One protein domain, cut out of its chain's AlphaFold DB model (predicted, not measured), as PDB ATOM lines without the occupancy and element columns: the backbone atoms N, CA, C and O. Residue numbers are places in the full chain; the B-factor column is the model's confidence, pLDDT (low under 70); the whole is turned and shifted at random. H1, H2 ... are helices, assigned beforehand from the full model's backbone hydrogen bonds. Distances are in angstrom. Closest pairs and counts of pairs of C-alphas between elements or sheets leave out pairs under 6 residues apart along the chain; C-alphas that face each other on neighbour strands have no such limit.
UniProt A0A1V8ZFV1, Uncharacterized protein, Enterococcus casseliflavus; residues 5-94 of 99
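What this domain is: This is residues 5 to 94 of the 99 residues of an uncharacterized protein of Enterococcus casseliflavus (UniProt A0A1V8ZFV1). H4 and H5 lie side by side as a helical hairpin, H4 near the middle of the domain; H2 sets its last turns crosswise on H5, and H3 folds back from H2. The short helices H1 and H6, near the two ends of the printed part, lie near H4, away from H5. The 90 printed residues, 5 to 94, hold six named helices, H1 to H6 in order, and no named strand: all helix. The whole is compact, with a radius of gyration of the C-alphas of 12.7 A and spans of 36 by 36 by 26 A.

Where its parts are: Find C-alpha 5 at (-51.884, -26.850, 47.344), where H1, residues 5 to 9, begins. H2, residues 21 to 34, runs 20.0 A from C-alpha 21 at (-49.278, -18.770, 36.797). H3 is residues 39 to 46; H4, residues 52 to 64, spans 18.3 A; H5, residues 68 to 77, spans 14.3 A. H6, residues 89 to 92, ends at C-alpha 92, (-51.127, -37.277, 41.236).

How they stand to each other: Look first at H5, the hub. It touches H4 at a shallow tilt of 20 degrees, opposite ways, closest at C-alphas 59 and 71, 4.9 A. H2 touches it with residues 30 to 33 alone, about perpendicular at 82 degrees, closest at C-alphas 33 and 70, 6.9 A. H1 and H6 are apart. Every O i to N i+4 pair is within hydrogen-bond range in H1 to H5; H6 is too short for one.

The domain as a whole: The printed part has no cut. The links H1 to H2 and H5 to H6 are long. Residues 36 to 37 are under pLDDT 70.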
ATOM      1  N   ASN A   5     -50.590 -27.476  47.615       97.56
ATOM      2  CA  ASN A   5     -51.884 -26.850  47.344       97.56
ATOM      3  C   ASN A   5     -51.724 -25.438  46.773       97.56
ATOM      4  O   ASN A   5     -52.506 -25.064  45.905       97.56
ATOM      5  N   ASP A   6     -50.697 -24.705  47.211       97.81
ATOM      6  CA  ASP A   6     -50.366 -23.393  46.648       97.81
ATOM      7  C   ASP A   6     -49.911 -23.540  45.189       97.81
ATOM      8  O   ASP A   6     -50.365 -22.817  44.310       97.81
ATOM      9  N   VAL A   7     -49.078 -24.547  44.892       97.31
ATOM     10  CA  VAL A   7     -48.671 -24.833  43.506       97.31
ATOM     11  C   VAL A   7     -49.880 -25.210  42.648       97.31
ATOM     12  O   VAL A   7     -49.994 -24.751  41.518       97.31
ATOM     13  N   ILE A   8     -50.813 -26.020  43.156       97.06
ATOM     14  CA  ILE A   8     -52.029 -26.397  42.419       97.06
ATOM     15  C   ILE A   8     -52.937 -25.182  42.190       97.06
ATOM     16  O   ILE A   8     -53.495 -25.050  41.097       97.06
ATOM     17  N   SER A   9     -53.084 -24.279  43.168       97.38
ATOM     18  CA  SER A   9     -53.968 -23.113  43.030       97.38
ATOM     19  C   SER A   9     -53.530 -22.174  41.907       97.38
ATOM     20  O   SER A   9     -54.385 -21.573  41.254       97.38
ATOM     21  N   TRP A  10     -52.233 -22.137  41.580       96.38
ATOM     22  CA  TRP A  10     -51.687 -21.360  40.462       96.38
ATOM     23  C   TRP A  10     -52.272 -21.722  39.096       96.38
ATOM     24  O   TRP A  10     -52.157 -20.932  38.157       96.38
ATOM     25  N   LYS A  11     -52.923 -22.886  38.950       95.19
ATOM     26  CA  LYS A  11     -53.654 -23.236  37.719       95.19
ATOM     27  C   LYS A  11     -54.808 -22.278  37.444       95.19
ATOM     28  O   LYS A  11     -55.176 -22.080  36.289       95.19
ATOM     29  N   HIS A  12     -55.379 -21.715  38.504       94.31
ATOM     30  CA  HIS A  12     -56.528 -20.817  38.458       94.31
ATOM     31  C   HIS A  12     -56.129 -19.344  38.575       94.31
ATOM     32  O   HIS A  12     -56.979 -18.467  38.432       94.31
ATOM     33  N   GLU A  13     -54.849 -19.063  38.817       93.69
ATOM     34  CA  GLU A  13     -54.325 -17.706  38.866       93.69
ATOM     35  C   GLU A  13     -53.908 -17.270  37.459       93.69
ATOM     36  O   GLU A  13     -53.050 -17.917  36.851       93.69
ATOM     37  N   PRO A  14     -54.502 -16.201  36.905       90.12
ATOM     38  CA  PRO A  14     -54.189 -15.767  35.555       90.12
ATOM     39  C   PRO A  14     -52.752 -15.249  35.455       90.12
ATOM     40  O   PRO A  14     -52.249 -14.562  36.343       90.12
ATOM     41  N   ASN A  15     -52.113 -15.531  34.323       90.31
ATOM     42  CA  ASN A  15     -50.858 -14.902  33.926       90.31
ATOM     43  C   ASN A  15     -51.022 -14.296  32.533       90.31
ATOM     44  O   ASN A  15     -51.441 -14.985  31.604       90.31
ATOM     45  N   GLU A  16     -50.657 -13.022  32.380       79.12
ATOM     46  CA  GLU A  16     -50.893 -12.249  31.153       79.12
ATOM     47  C   GLU A  16     -50.279 -12.872  29.890       79.12
ATOM     48  O   GLU A  16     -50.761 -12.615  28.790       79.12
ATOM     49  N   LYS A  17     -49.223 -13.688  30.024       78.75
ATOM     50  CA  LYS A  17     -48.466 -14.231  28.885       78.75
ATOM     51  C   LYS A  17     -48.703 -15.715  28.614       78.75
ATOM     52  O   LYS A  17     -48.563 -16.138  27.472       78.75
ATOM     53  N   PHE A  18     -49.041 -16.496  29.637       78.88
ATOM     54  CA  PHE A  18     -49.056 -17.966  29.561       78.88
ATOM     55  C   PHE A  18     -50.387 -18.591  29.995       78.88
ATOM     56  O   PHE A  18     -50.467 -19.788  30.260       78.88
ATOM     57  N   GLY A  19     -51.447 -17.788  30.091       85.06
ATOM     58  CA  GLY A  19     -52.764 -18.240  30.533       85.06
ATOM     59  C   GLY A  19     -52.849 -18.344  32.053       85.06
ATOM     60  O   GLY A  19     -53.644 -17.627  32.657       85.06
ATOM     61  N   SER A  20     -52.001 -19.166  32.680       93.50
ATOM     62  CA  SER A  20     -51.960 -19.333  34.140       93.50
ATOM     63  C   SER A  20     -50.561 -19.175  34.735       93.50
ATOM     64  O   SER A  20     -49.541 -19.376  34.067       93.50
ATOM     65  N   HIS A  21     -50.514 -18.820  36.019       94.56
ATOM     66  CA  HIS A  21     -49.278 -18.770  36.797       94.56
ATOM     67  C   HIS A  21     -48.611 -20.151  36.828       94.56
ATOM     68  O   HIS A  21     -47.393 -20.240  36.709       94.56
ATOM     69  N   TYR A  22     -49.404 -21.227  36.881       96.31
ATOM     70  CA  TYR A  22     -48.910 -22.605  36.833       96.31
ATOM     71  C   TYR A  22     -48.037 -22.866  35.608       96.31
ATOM     72  O   TYR A  22     -46.882 -23.260  35.739       96.31
ATOM     73  N   ILE A  23     -48.574 -22.599  34.416       94.69
ATOM     74  CA  ILE A  23     -47.861 -22.823  33.156       94.69
ATOM     75  C   ILE A  23     -46.588 -21.978  33.125       94.69
ATOM     76  O   ILE A  23     -45.504 -22.495  32.860       94.69
ATOM     77  N   PHE A  24     -46.704 -20.690  33.466       95.00
ATOM     78  CA  PHE A  24     -45.553 -19.794  33.499       95.00
ATOM     79  C   PHE A  24     -44.440 -20.302  34.422       95.00
ATOM     80  O   PHE A  24     -43.273 -20.303  34.031       95.00
ATOM     81  N   PHE A  25     -44.797 -20.752  35.626       96.12
ATOM     82  CA  PHE A  25     -43.853 -21.288  36.598       96.12
ATOM     83  C   PHE A  25     -43.088 -22.487  36.027       96.12
ATOM     84  O   PHE A  25     -41.859 -22.460  35.997       96.12
ATOM     85  N   PHE A  26     -43.790 -23.497  35.504       96.56
ATOM     86  CA  PHE A  26     -43.144 -24.707  34.997       96.56
ATOM     87  C   PHE A  26     -42.294 -24.455  33.743       96.56
ATOM     88  O   PHE A  26     -41.189 -24.990  33.640       96.56
ATOM     89  N   VAL A  27     -42.746 -23.587  32.832       93.69
ATOM     90  CA  VAL A  27     -41.948 -23.145  31.673       93.69
ATOM     91  C   VAL A  27     -40.691 -22.398  32.127       93.69
ATOM     92  O   VAL A  27     -39.606 -22.607  31.584       93.69
ATOM     93  N   ASN A  28     -40.791 -21.537  33.141       93.50
ATOM     94  CA  ASN A  28     -39.630 -20.823  33.668       93.50
ATOM     95  C   ASN A  28     -38.635 -21.773  34.355       93.50
ATOM     96  O   ASN A  28     -37.429 -21.656  34.140       93.50
ATOM     97  N   THR A  29     -39.125 -22.744  35.130       95.25
ATOM     98  CA  THR A  29     -38.283 -23.793  35.721       95.25
ATOM     99  C   THR A  29     -37.559 -24.597  34.641       95.25
ATOM    100  O   THR A  29     -36.353 -24.798  34.748       95.25
ATOM    101  N   GLU A  30     -38.252 -24.994  33.573       94.38
ATOM    102  CA  GLU A  30     -37.642 -25.695  32.437       94.38
ATOM    103  C   GLU A  30     -36.552 -24.855  31.760       94.38
ATOM    104  O   GLU A  30     -35.446 -25.337  31.517       94.38
ATOM    105  N   ASN A  31     -36.824 -23.574  31.512       92.12
ATOM    106  CA  ASN A  31     -35.840 -22.665  30.930       92.12
ATOM    107  C   ASN A  31     -34.601 -22.508  31.823       92.12
ATOM    108  O   ASN A  31     -33.481 -22.421  31.314       92.12
ATOM    109  N   ASN A  32     -34.786 -22.487  33.146       92.69
ATOM    110  CA  ASN A  32     -33.678 -22.459  34.096       92.69
ATOM    111  C   ASN A  32     -32.849 -23.752  34.044       92.69
ATOM    112  O   ASN A  32     -31.626 -23.643  34.087       92.69
ATOM    113  N   LEU A  33     -33.467 -24.930  33.883       91.56
ATOM    114  CA  LEU A  33     -32.750 -26.208  33.710       91.56
ATOM    115  C   LEU A  33     -31.903 -26.222  32.428       91.56
ATOM    116  O   LEU A  33     -30.742 -26.609  32.442       91.56
ATOM    117  N   ILE A  34     -32.449 -25.723  31.314       87.88
ATOM    118  CA  ILE A  34     -31.741 -25.681  30.022       87.88
ATOM    119  C   ILE A  34     -30.573 -24.669  30.038       87.88
ATOM    120  O   ILE A  34     -29.622 -24.762  29.250       87.88
ATOM    121  N   SER A  35     -30.627 -23.665  30.916       82.75
ATOM    122  CA  SER A  35     -29.660 -22.571  30.954       82.75
ATOM    123  C   SER A  35     -28.280 -23.028  31.454       82.75
ATOM    124  O   SER A  35     -28.097 -23.364  32.620       82.75
ATOM    125  N   LYS A  36     -27.264 -22.947  30.579       65.94
ATOM    126  CA  LYS A  36     -25.876 -23.392  30.843       65.94
ATOM    127  C   LYS A  36     -25.137 -22.646  31.967       65.94
ATOM    128  O   LYS A  36     -24.062 -23.087  32.364       65.94
ATOM    129  N   SER A  37     -25.651 -21.519  32.456       69.88
ATOM    130  CA  SER A  37     -25.023 -20.714  33.512       69.88
ATOM    131  C   SER A  37     -25.929 -20.626  34.744       69.88
ATOM    132  O   SER A  37     -26.966 -19.968  34.723       69.88
ATOM    133  N   ASN A  38     -25.529 -21.267  35.843       82.31
ATOM    134  CA  ASN A  38     -26.166 -21.167  37.169       82.31
ATOM    135  C   ASN A  38     -27.672 -21.519  37.196       82.31
ATOM    136  O   ASN A  38     -28.427 -20.956  37.992       82.31
ATOM    137  N   GLY A  39     -28.140 -22.399  36.305       86.38
ATOM    138  CA  GLY A  39     -29.535 -22.856  36.272       86.38
ATOM    139  C   GLY A  39     -29.950 -23.570  37.560       86.38
ATOM    140  O   GLY A  39     -30.944 -23.205  38.188       86.38
ATOM    141  N   ALA A  40     -29.119 -24.512  38.012       88.94
ATOM    142  CA  ALA A  40     -29.332 -25.263  39.247       88.94
ATOM    143  C   ALA A  40     -29.392 -24.369  40.499       88.94
ATOM    144  O   ALA A  40     -30.274 -24.548  41.337       88.94
ATOM    145  N   ASP A  41     -28.508 -23.371  40.609       91.00
ATOM    146  CA  ASP A  41     -28.497 -22.439  41.745       91.00
ATOM    147  C   ASP A  41     -29.771 -21.593  41.792       91.00
ATOM    148  O   ASP A  41     -30.359 -21.414  42.859       91.00
ATOM    149  N   ARG A  42     -30.236 -21.116  40.629       92.31
ATOM    150  CA  ARG A  42     -31.503 -20.381  40.519       92.31
ATOM    151  C   ARG A  42     -32.680 -21.239  40.943       92.31
ATOM    152  O   ARG A  42     -33.475 -20.791  41.754       92.31
ATOM    153  N   ILE A  43     -32.752 -22.486  40.484       94.38
ATOM    154  CA  ILE A  43     -33.812 -23.419  40.889       94.38
ATOM    155  C   ILE A  43     -33.784 -23.659  42.398       94.38
ATOM    156  O   ILE A  43     -34.824 -23.591  43.050       94.38
ATOM    157  N   ASN A  44     -32.604 -23.894  42.973       92.94
ATOM    158  CA  ASN A  44     -32.469 -24.065  44.416       92.94
ATOM    159  C   ASN A  44     -32.911 -22.822  45.190       92.94
ATOM    160  O   ASN A  44     -33.548 -22.949  46.233       92.94
ATOM    161  N   GLN A  45     -32.611 -21.629  44.678       93.25
ATOM    162  CA  GLN A  45     -33.028 -20.374  45.288       93.25
ATOM    163  C   GLN A  45     -34.533 -20.115  45.135       93.25
ATOM    164  O   GLN A  45     -35.173 -19.732  46.115       93.25
ATOM    165  N   ASP A  46     -35.096 -20.351  43.951       94.06
ATOM    166  CA  ASP A  46     -36.516 -20.166  43.636       94.06
ATOM    167  C   ASP A  46     -37.387 -21.123  44.461       94.06
ATOM    168  O   ASP A  46     -38.459 -20.754  44.939       94.06
ATOM    169  N   LEU A  47     -36.900 -22.348  44.683       95.69
ATOM    170  CA  LEU A  47     -37.617 -23.397  45.404       95.69
ATOM    171  C   LEU A  47     -37.188 -23.529  46.870       95.69
ATOM    172  O   LEU A  47     -37.641 -24.446  47.559       95.69
ATOM    173  N   LYS A  48     -36.346 -22.629  47.396       95.12
ATOM    174  CA  LYS A  48     -35.800 -22.750  48.761       95.12
ATOM    175  C   LYS A  48     -36.895 -22.829  49.830       95.12
ATOM    176  O   LYS A  48     -36.796 -23.648  50.741       95.12
ATOM    177  N   ASP A  49     -37.957 -22.041  49.661       95.81
ATOM    178  CA  ASP A  49     -39.051 -21.891  50.625       95.81
ATOM    179  C   ASP A  49     -40.200 -22.882  50.378       95.81
ATOM    180  O   ASP A  49     -41.235 -22.808  51.043       95.81
ATOM    181  N   PHE A  50     -40.050 -23.810  49.429       97.44
ATOM    182  CA  PHE A  50     -41.045 -24.842  49.153       97.44
ATOM    183  C   PHE A  50     -40.873 -26.004  50.125       97.44
ATOM    184  O   PHE A  50     -39.748 -26.421  50.429       97.44
ATOM    185  N   ASP A  51     -41.994 -26.553  50.583       95.88
ATOM    186  CA  ASP A  51     -41.965 -27.779  51.365       95.88
ATOM    187  C   ASP A  51     -41.507 -28.975  50.508       95.88
ATOM    188  O   ASP A  51     -41.450 -28.930  49.272       95.88
ATOM    189  N   TYR A  52     -41.138 -30.065  51.182       95.12
ATOM    190  CA  TYR A  52     -40.646 -31.273  50.522       95.12
ATOM    191  C   TYR A  52     -41.650 -31.842  49.510       95.12
ATOM    192  O   TYR A  52     -41.272 -32.257  48.416       95.12
ATOM    193  N   ASN A  53     -42.934 -31.835  49.859       95.31
ATOM    194  CA  ASN A  53     -43.990 -32.411  49.039       95.31
ATOM    195  C   ASN A  53     -44.242 -31.560  47.786       95.31
ATOM    196  O   ASN A  53     -44.471 -32.110  46.715       95.31
ATOM    197  N   ALA A  54     -44.144 -30.235  47.885       97.31
ATOM    198  CA  ALA A  54     -44.247 -29.308  46.767       97.31
ATOM    199  C   ALA A  54     -43.086 -29.505  45.787       97.31
ATOM    200  O   ALA A  54     -43.307 -29.619  44.583       97.31
ATOM    201  N   LYS A  55     -41.858 -29.648  46.298       97.19
ATOM    202  CA  LYS A  55     -40.682 -29.994  45.482       97.19
ATOM    203  C   LYS A  55     -40.859 -31.339  44.776       97.19
ATOM    204  O   LYS A  55     -40.621 -31.438  43.575       97.19
ATOM    205  N   LEU A  56     -41.335 -32.354  45.499       97.00
ATOM    206  CA  LEU A  56     -41.634 -33.666  44.929       97.00
ATOM    207  C   LEU A  56     -42.720 -33.575  43.845       97.00
ATOM    208  O   LEU A  56     -42.563 -34.147  42.770       97.00
ATOM    209  N   TYR A  57     -43.791 -32.819  44.088       97.75
ATOM    210  CA  TYR A  57     -44.861 -32.589  43.117       97.75
ATOM    211  C   TYR A  57     -44.335 -31.956  41.823       97.75
ATOM    212  O   TYR A  57     -44.688 -32.409  40.736       97.75
ATOM    213  N   ILE A  58     -43.449 -30.961  41.926       97.88
ATOM    214  CA  ILE A  58     -42.824 -30.311  40.765       97.88
ATOM    215  C   ILE A  58     -42.045 -31.332  39.932       97.88
ATOM    216  O   ILE A  58     -42.232 -31.395  38.719       97.88
ATOM    217  N   VAL A  59     -41.231 -32.182  40.568       97.31
ATOM    218  CA  VAL A  59     -40.509 -33.263  39.874       97.31
ATOM    219  C   VAL A  59     -41.480 -34.193  39.139       97.31
ATOM    220  O   VAL A  59     -41.306 -34.465  37.949       97.31
ATOM    221  N   HIS A  60     -42.538 -34.638  39.821       97.38
ATOM    222  CA  HIS A  60     -43.564 -35.503  39.230       97.38
ATOM    223  C   HIS A  60     -44.297 -34.837  38.062       97.38
ATOM    224  O   HIS A  60     -44.618 -35.516  37.090       97.38
ATOM    225  N   GLN A  61     -44.517 -33.520  38.093       97.88
ATOM    226  CA  GLN A  61     -45.134 -32.788  36.985       97.88
ATOM    227  C   GLN A  61     -44.260 -32.809  35.722       97.88
ATOM    228  O   GLN A  61     -44.789 -33.014  34.629       97.88
ATOM    229  N   PHE A  62     -42.936 -32.668  35.846       97.81
ATOM    230  CA  PHE A  62     -42.025 -32.822  34.704       97.81
ATOM    231  C   PHE A  62     -42.049 -34.250  34.148       97.81
ATOM    232  O   PHE A  62     -42.164 -34.439  32.937       97.81
ATOM    233  N   MET A  63     -42.021 -35.260  35.024       96.06
ATOM    234  CA  MET A  63     -42.105 -36.664  34.606       96.06
ATOM    235  C   MET A  63     -43.431 -36.976  33.903       96.06
ATOM    236  O   MET A  63     -43.438 -37.606  32.845       96.06
ATOM    237  N   LYS A  64     -44.554 -36.493  34.450       96.94
ATOM    238  CA  LYS A  64     -45.895 -36.663  33.877       96.94
ATOM    239  C   LYS A  64     -46.019 -36.018  32.496       96.94
ATOM    240  O   LYS A  64     -46.626 -36.621  31.617       96.94
ATOM    241  N   ALA A  65     -45.402 -34.856  32.294       97.00
ATOM    242  CA  ALA A  65     -45.384 -34.156  31.011       97.00
ATOM    243  C   ALA A  65     -44.417 -34.768  29.972       97.00
ATOM    244  O   ALA A  65     -44.149 -34.161  28.937       97.00
ATOM    245  N   GLY A  66     -43.840 -35.946  30.249       96.31
ATOM    246  CA  GLY A  66     -42.886 -36.619  29.363       96.31
ATOM    247  C   GLY A  66     -41.472 -36.029  29.382       96.31
ATOM    248  O   GLY A  66     -40.610 -36.487  28.636       96.31
ATOM    249  N   LYS A  67     -41.195 -35.051  30.252       95.94
ATOM    250  CA  LYS A  67     -39.895 -34.372  30.391       95.94
ATOM    251  C   LYS A  67     -39.020 -35.084  31.429       95.94
ATOM    252  O   LYS A  67     -38.619 -34.500  32.435       95.94
ATOM    253  N   ILE A  68     -38.766 -36.377  31.206       95.19
ATOM    254  CA  ILE A  68     -38.128 -37.278  32.187       95.19
ATOM    255  C   ILE A  68     -36.731 -36.787  32.594       95.19
ATOM    256  O   ILE A  68     -36.428 -36.759  33.785       95.19
ATOM    257  N   ASP A  69     -35.909 -36.353  31.637       94.38
ATOM    258  CA  ASP A  69     -34.541 -35.889  31.913       94.38
ATOM    259  C   ASP A  69     -34.531 -34.654  32.821       94.38
ATOM    260  O   ASP A  69     -33.827 -34.629  33.828       94.38
ATOM    261  N   ALA A  70     -35.398 -33.678  32.531       94.62
ATOM    262  CA  ALA A  70     -35.590 -32.493  33.366       94.62
ATOM    263  C   ALA A  70     -36.109 -32.853  34.770       94.62
ATOM    264  O   ALA A  70     -35.664 -32.287  35.767       94.62
ATOM    265  N   GLY A  71     -37.016 -33.832  34.867       95.81
ATOM    266  CA  GLY A  71     -37.495 -34.354  36.149       95.81
ATOM    267  C   GLY A  71     -36.378 -34.993  36.981       95.81
ATOM    268  O   GLY A  71     -36.268 -34.719  38.175       95.81
ATOM    269  N   ASN A  72     -35.516 -35.800  36.358       94.44
ATOM    270  CA  ASN A  72     -34.364 -36.419  37.022       94.44
ATOM    271  C   ASN A  72     -33.325 -35.379  37.465       94.44
ATOM    272  O   ASN A  72     -32.752 -35.496  38.547       94.44
ATOM    273  N   GLU A  73     -33.100 -34.345  36.656       94.62
ATOM    274  CA  GLU A  73     -32.204 -33.248  37.018       94.62
ATOM    275  C   GLU A  73     -32.743 -32.464  38.224       94.62
ATOM    276  O   GLU A  73     -32.025 -32.276  39.209       94.62
ATOM    277  N   LEU A  74     -34.032 -32.101  38.213       95.44
ATOM    278  CA  LEU A  74     -34.698 -31.467  39.356       95.44
ATOM    279  C   LEU A  74     -34.626 -32.324  40.617       95.44
ATOM    280  O   LEU A  74     -34.384 -31.796  41.702       95.44
ATOM    281  N   PHE A  75     -34.817 -33.637  40.479       95.06
ATOM    282  CA  PHE A  75     -34.709 -34.579  41.586       95.06
ATOM    283  C   PHE A  75     -33.341 -34.474  42.280       95.06
ATOM    284  O   PHE A  75     -33.272 -34.417  43.511       95.06
ATOM    285  N   GLY A  76     -32.266 -34.399  41.488       93.56
ATOM    286  CA  GLY A  76     -30.902 -34.225  41.982       93.56
ATOM    287  C   GLY A  76     -30.654 -32.847  42.598       93.56
ATOM    288  O   GLY A  76     -30.136 -32.765  43.711       93.56
ATOM    289  N   ILE A  77     -31.061 -31.773  41.911       94.38
ATOM    290  CA  ILE A  77     -30.886 -30.383  42.373       94.38
ATOM    291  C   ILE A  77     -31.553 -30.176  43.735       94.38
ATOM    292  O   ILE A  77     -30.934 -29.636  44.649       94.38
ATOM    293  N   LEU A  78     -32.795 -30.648  43.874       94.38
ATOM    294  CA  LEU A  78     -33.623 -30.459  45.064       94.38
ATOM    295  C   LEU A  78     -33.317 -31.453  46.188       94.38
ATOM    296  O   LEU A  78     -33.968 -31.394  47.233       94.38
ATOM    297  N   GLN A  79     -32.338 -32.343  45.984       90.88
ATOM    298  CA  GLN A  79     -31.892 -33.340  46.960       90.88
ATOM    299  C   GLN A  79     -33.058 -34.169  47.519       90.88
ATOM    300  O   GLN A  79     -33.163 -34.403  48.727       90.88
ATOM    301  N   ILE A  80     -33.971 -34.591  46.640       93.19
ATOM    302  CA  ILE A  80     -35.121 -35.401  47.036       93.19
ATOM    303  C   ILE A  80     -34.625 -36.755  47.556       93.19
ATOM    304  O   ILE A  80     -33.874 -37.463  46.889       93.19
ATOM    305  N   ASP A  81     -35.061 -37.127  48.762       91.62
ATOM    306  CA  ASP A  81     -34.775 -38.444  49.341       91.62
ATOM    307  C   ASP A  81     -35.359 -39.556  48.452       91.62
ATOM    308  O   ASP A  81     -36.577 -39.648  48.267       91.62
ATOM    309  N   SER A  82     -34.488 -40.421  47.928       89.12
ATOM    310  CA  SER A  82     -34.848 -41.548  47.060       89.12
ATOM    311  C   SER A  82     -35.732 -42.595  47.736       89.12
ATOM    312  O   SER A  82     -36.364 -43.389  47.043       89.12
ATOM    313  N   ASN A  83     -35.851 -42.563  49.065       90.44
ATOM    314  CA  ASN A  83     -36.739 -43.441  49.823       90.44
ATOM    315  C   ASN A  83     -38.137 -42.839  50.045       90.44
ATOM    316  O   ASN A  83     -39.018 -43.521  50.571       90.44
ATOM    317  N   LYS A  84     -38.361 -41.568  49.680       89.56
ATOM    318  CA  LYS A  84     -39.609 -40.822  49.936       89.56
ATOM    319  C   LYS A  84     -40.175 -40.175  48.670       89.56
ATOM    320  O   LYS A  84     -40.656 -39.050  48.679       89.56
ATOM    321  N   THR A  85     -40.164 -40.917  47.571       89.12
ATOM    322  CA  THR A  85     -40.540 -40.411  46.240       89.12
ATOM    323  C   THR A  85     -42.024 -40.557  45.900       89.12
ATOM    324  O   THR A  85     -42.452 -40.185  44.806       89.12
ATOM    325  N   PHE A  86     -42.826 -41.098  46.822       91.00
ATOM    326  CA  PHE A  86     -44.247 -41.338  46.597       91.00
ATOM    327  C   PHE A  86     -45.072 -40.059  46.768       91.00
ATOM    328  O   PHE A  86     -45.093 -39.458  47.843       91.00
ATOM    329  N   LEU A  87     -45.798 -39.685  45.714       90.31
ATOM    330  CA  LEU A  87     -46.788 -38.616  45.740       90.31
ATOM    331  C   LEU A  87     -48.179 -39.208  46.015       90.31
ATOM    332  O   LEU A  87     -48.595 -40.159  45.353       90.31
ATOM    333  N   ASP A  88     -48.906 -38.638  46.980       91.06
ATOM    334  CA  ASP A  88     -50.279 -39.056  47.294       91.06
ATOM    335  C   ASP A  88     -51.171 -38.979  46.042       91.06
ATOM    336  O   ASP A  88     -51.189 -37.971  45.331       91.06
ATOM    337  N   ASN A  89     -51.954 -40.034  45.804       90.62
ATOM    338  CA  ASN A  89     -52.853 -40.182  44.661       90.62
ATOM    339  C   ASN A  89     -53.760 -38.973  44.422       90.62
ATOM    340  O   ASN A  89     -54.095 -38.695  43.269       90.62
ATOM    341  N   LYS A  90     -54.190 -38.261  45.474       93.88
ATOM    342  CA  LYS A  90     -55.014 -37.054  45.290       93.88
ATOM    343  C   LYS A  90     -54.266 -35.952  44.533       93.88
ATOM    344  O   LYS A  90     -54.883 -35.274  43.725       93.88
ATOM    345  N   TYR A  91     -52.957 -35.820  44.744       94.44
ATOM    346  CA  TYR A  91     -52.117 -34.845  44.050       94.44
ATOM    347  C   TYR A  91     -51.649 -35.372  42.692       94.44
ATOM    348  O   TYR A  91     -51.535 -34.604  41.748       94.44
ATOM    349  N   SER A  92     -51.462 -36.683  42.539       92.31
ATOM    350  CA  SER A  92     -51.127 -37.277  41.236       92.31
ATOM    351  C   SER A  92     -52.207 -37.028  40.174       92.31
ATOM    352  O   SER A  92     -51.892 -36.896  38.995       92.31
ATOM    353  N   LYS A  93     -53.481 -36.919  40.581       94.12
ATOM    354  CA  LYS A  93     -54.607 -36.560  39.695       94.12
ATOM    355  C   LYS A  93     -54.581 -35.108  39.220       94.12
ATOM    356  O   LYS A  93     -55.265 -34.780  38.258       94.12
ATOM    357  N   GLU A  94     -53.812 -34.261  39.890       96.38
ATOM    358  CA  GLU A  94     -53.664 -32.849  39.550       96.38
ATOM    359  C   GLU A  94     -52.545 -32.627  38.526       96.38
ATOM    360  O   GLU A  94     -52.452 -31.551  37.941       96.38
TER     361      GLU A  94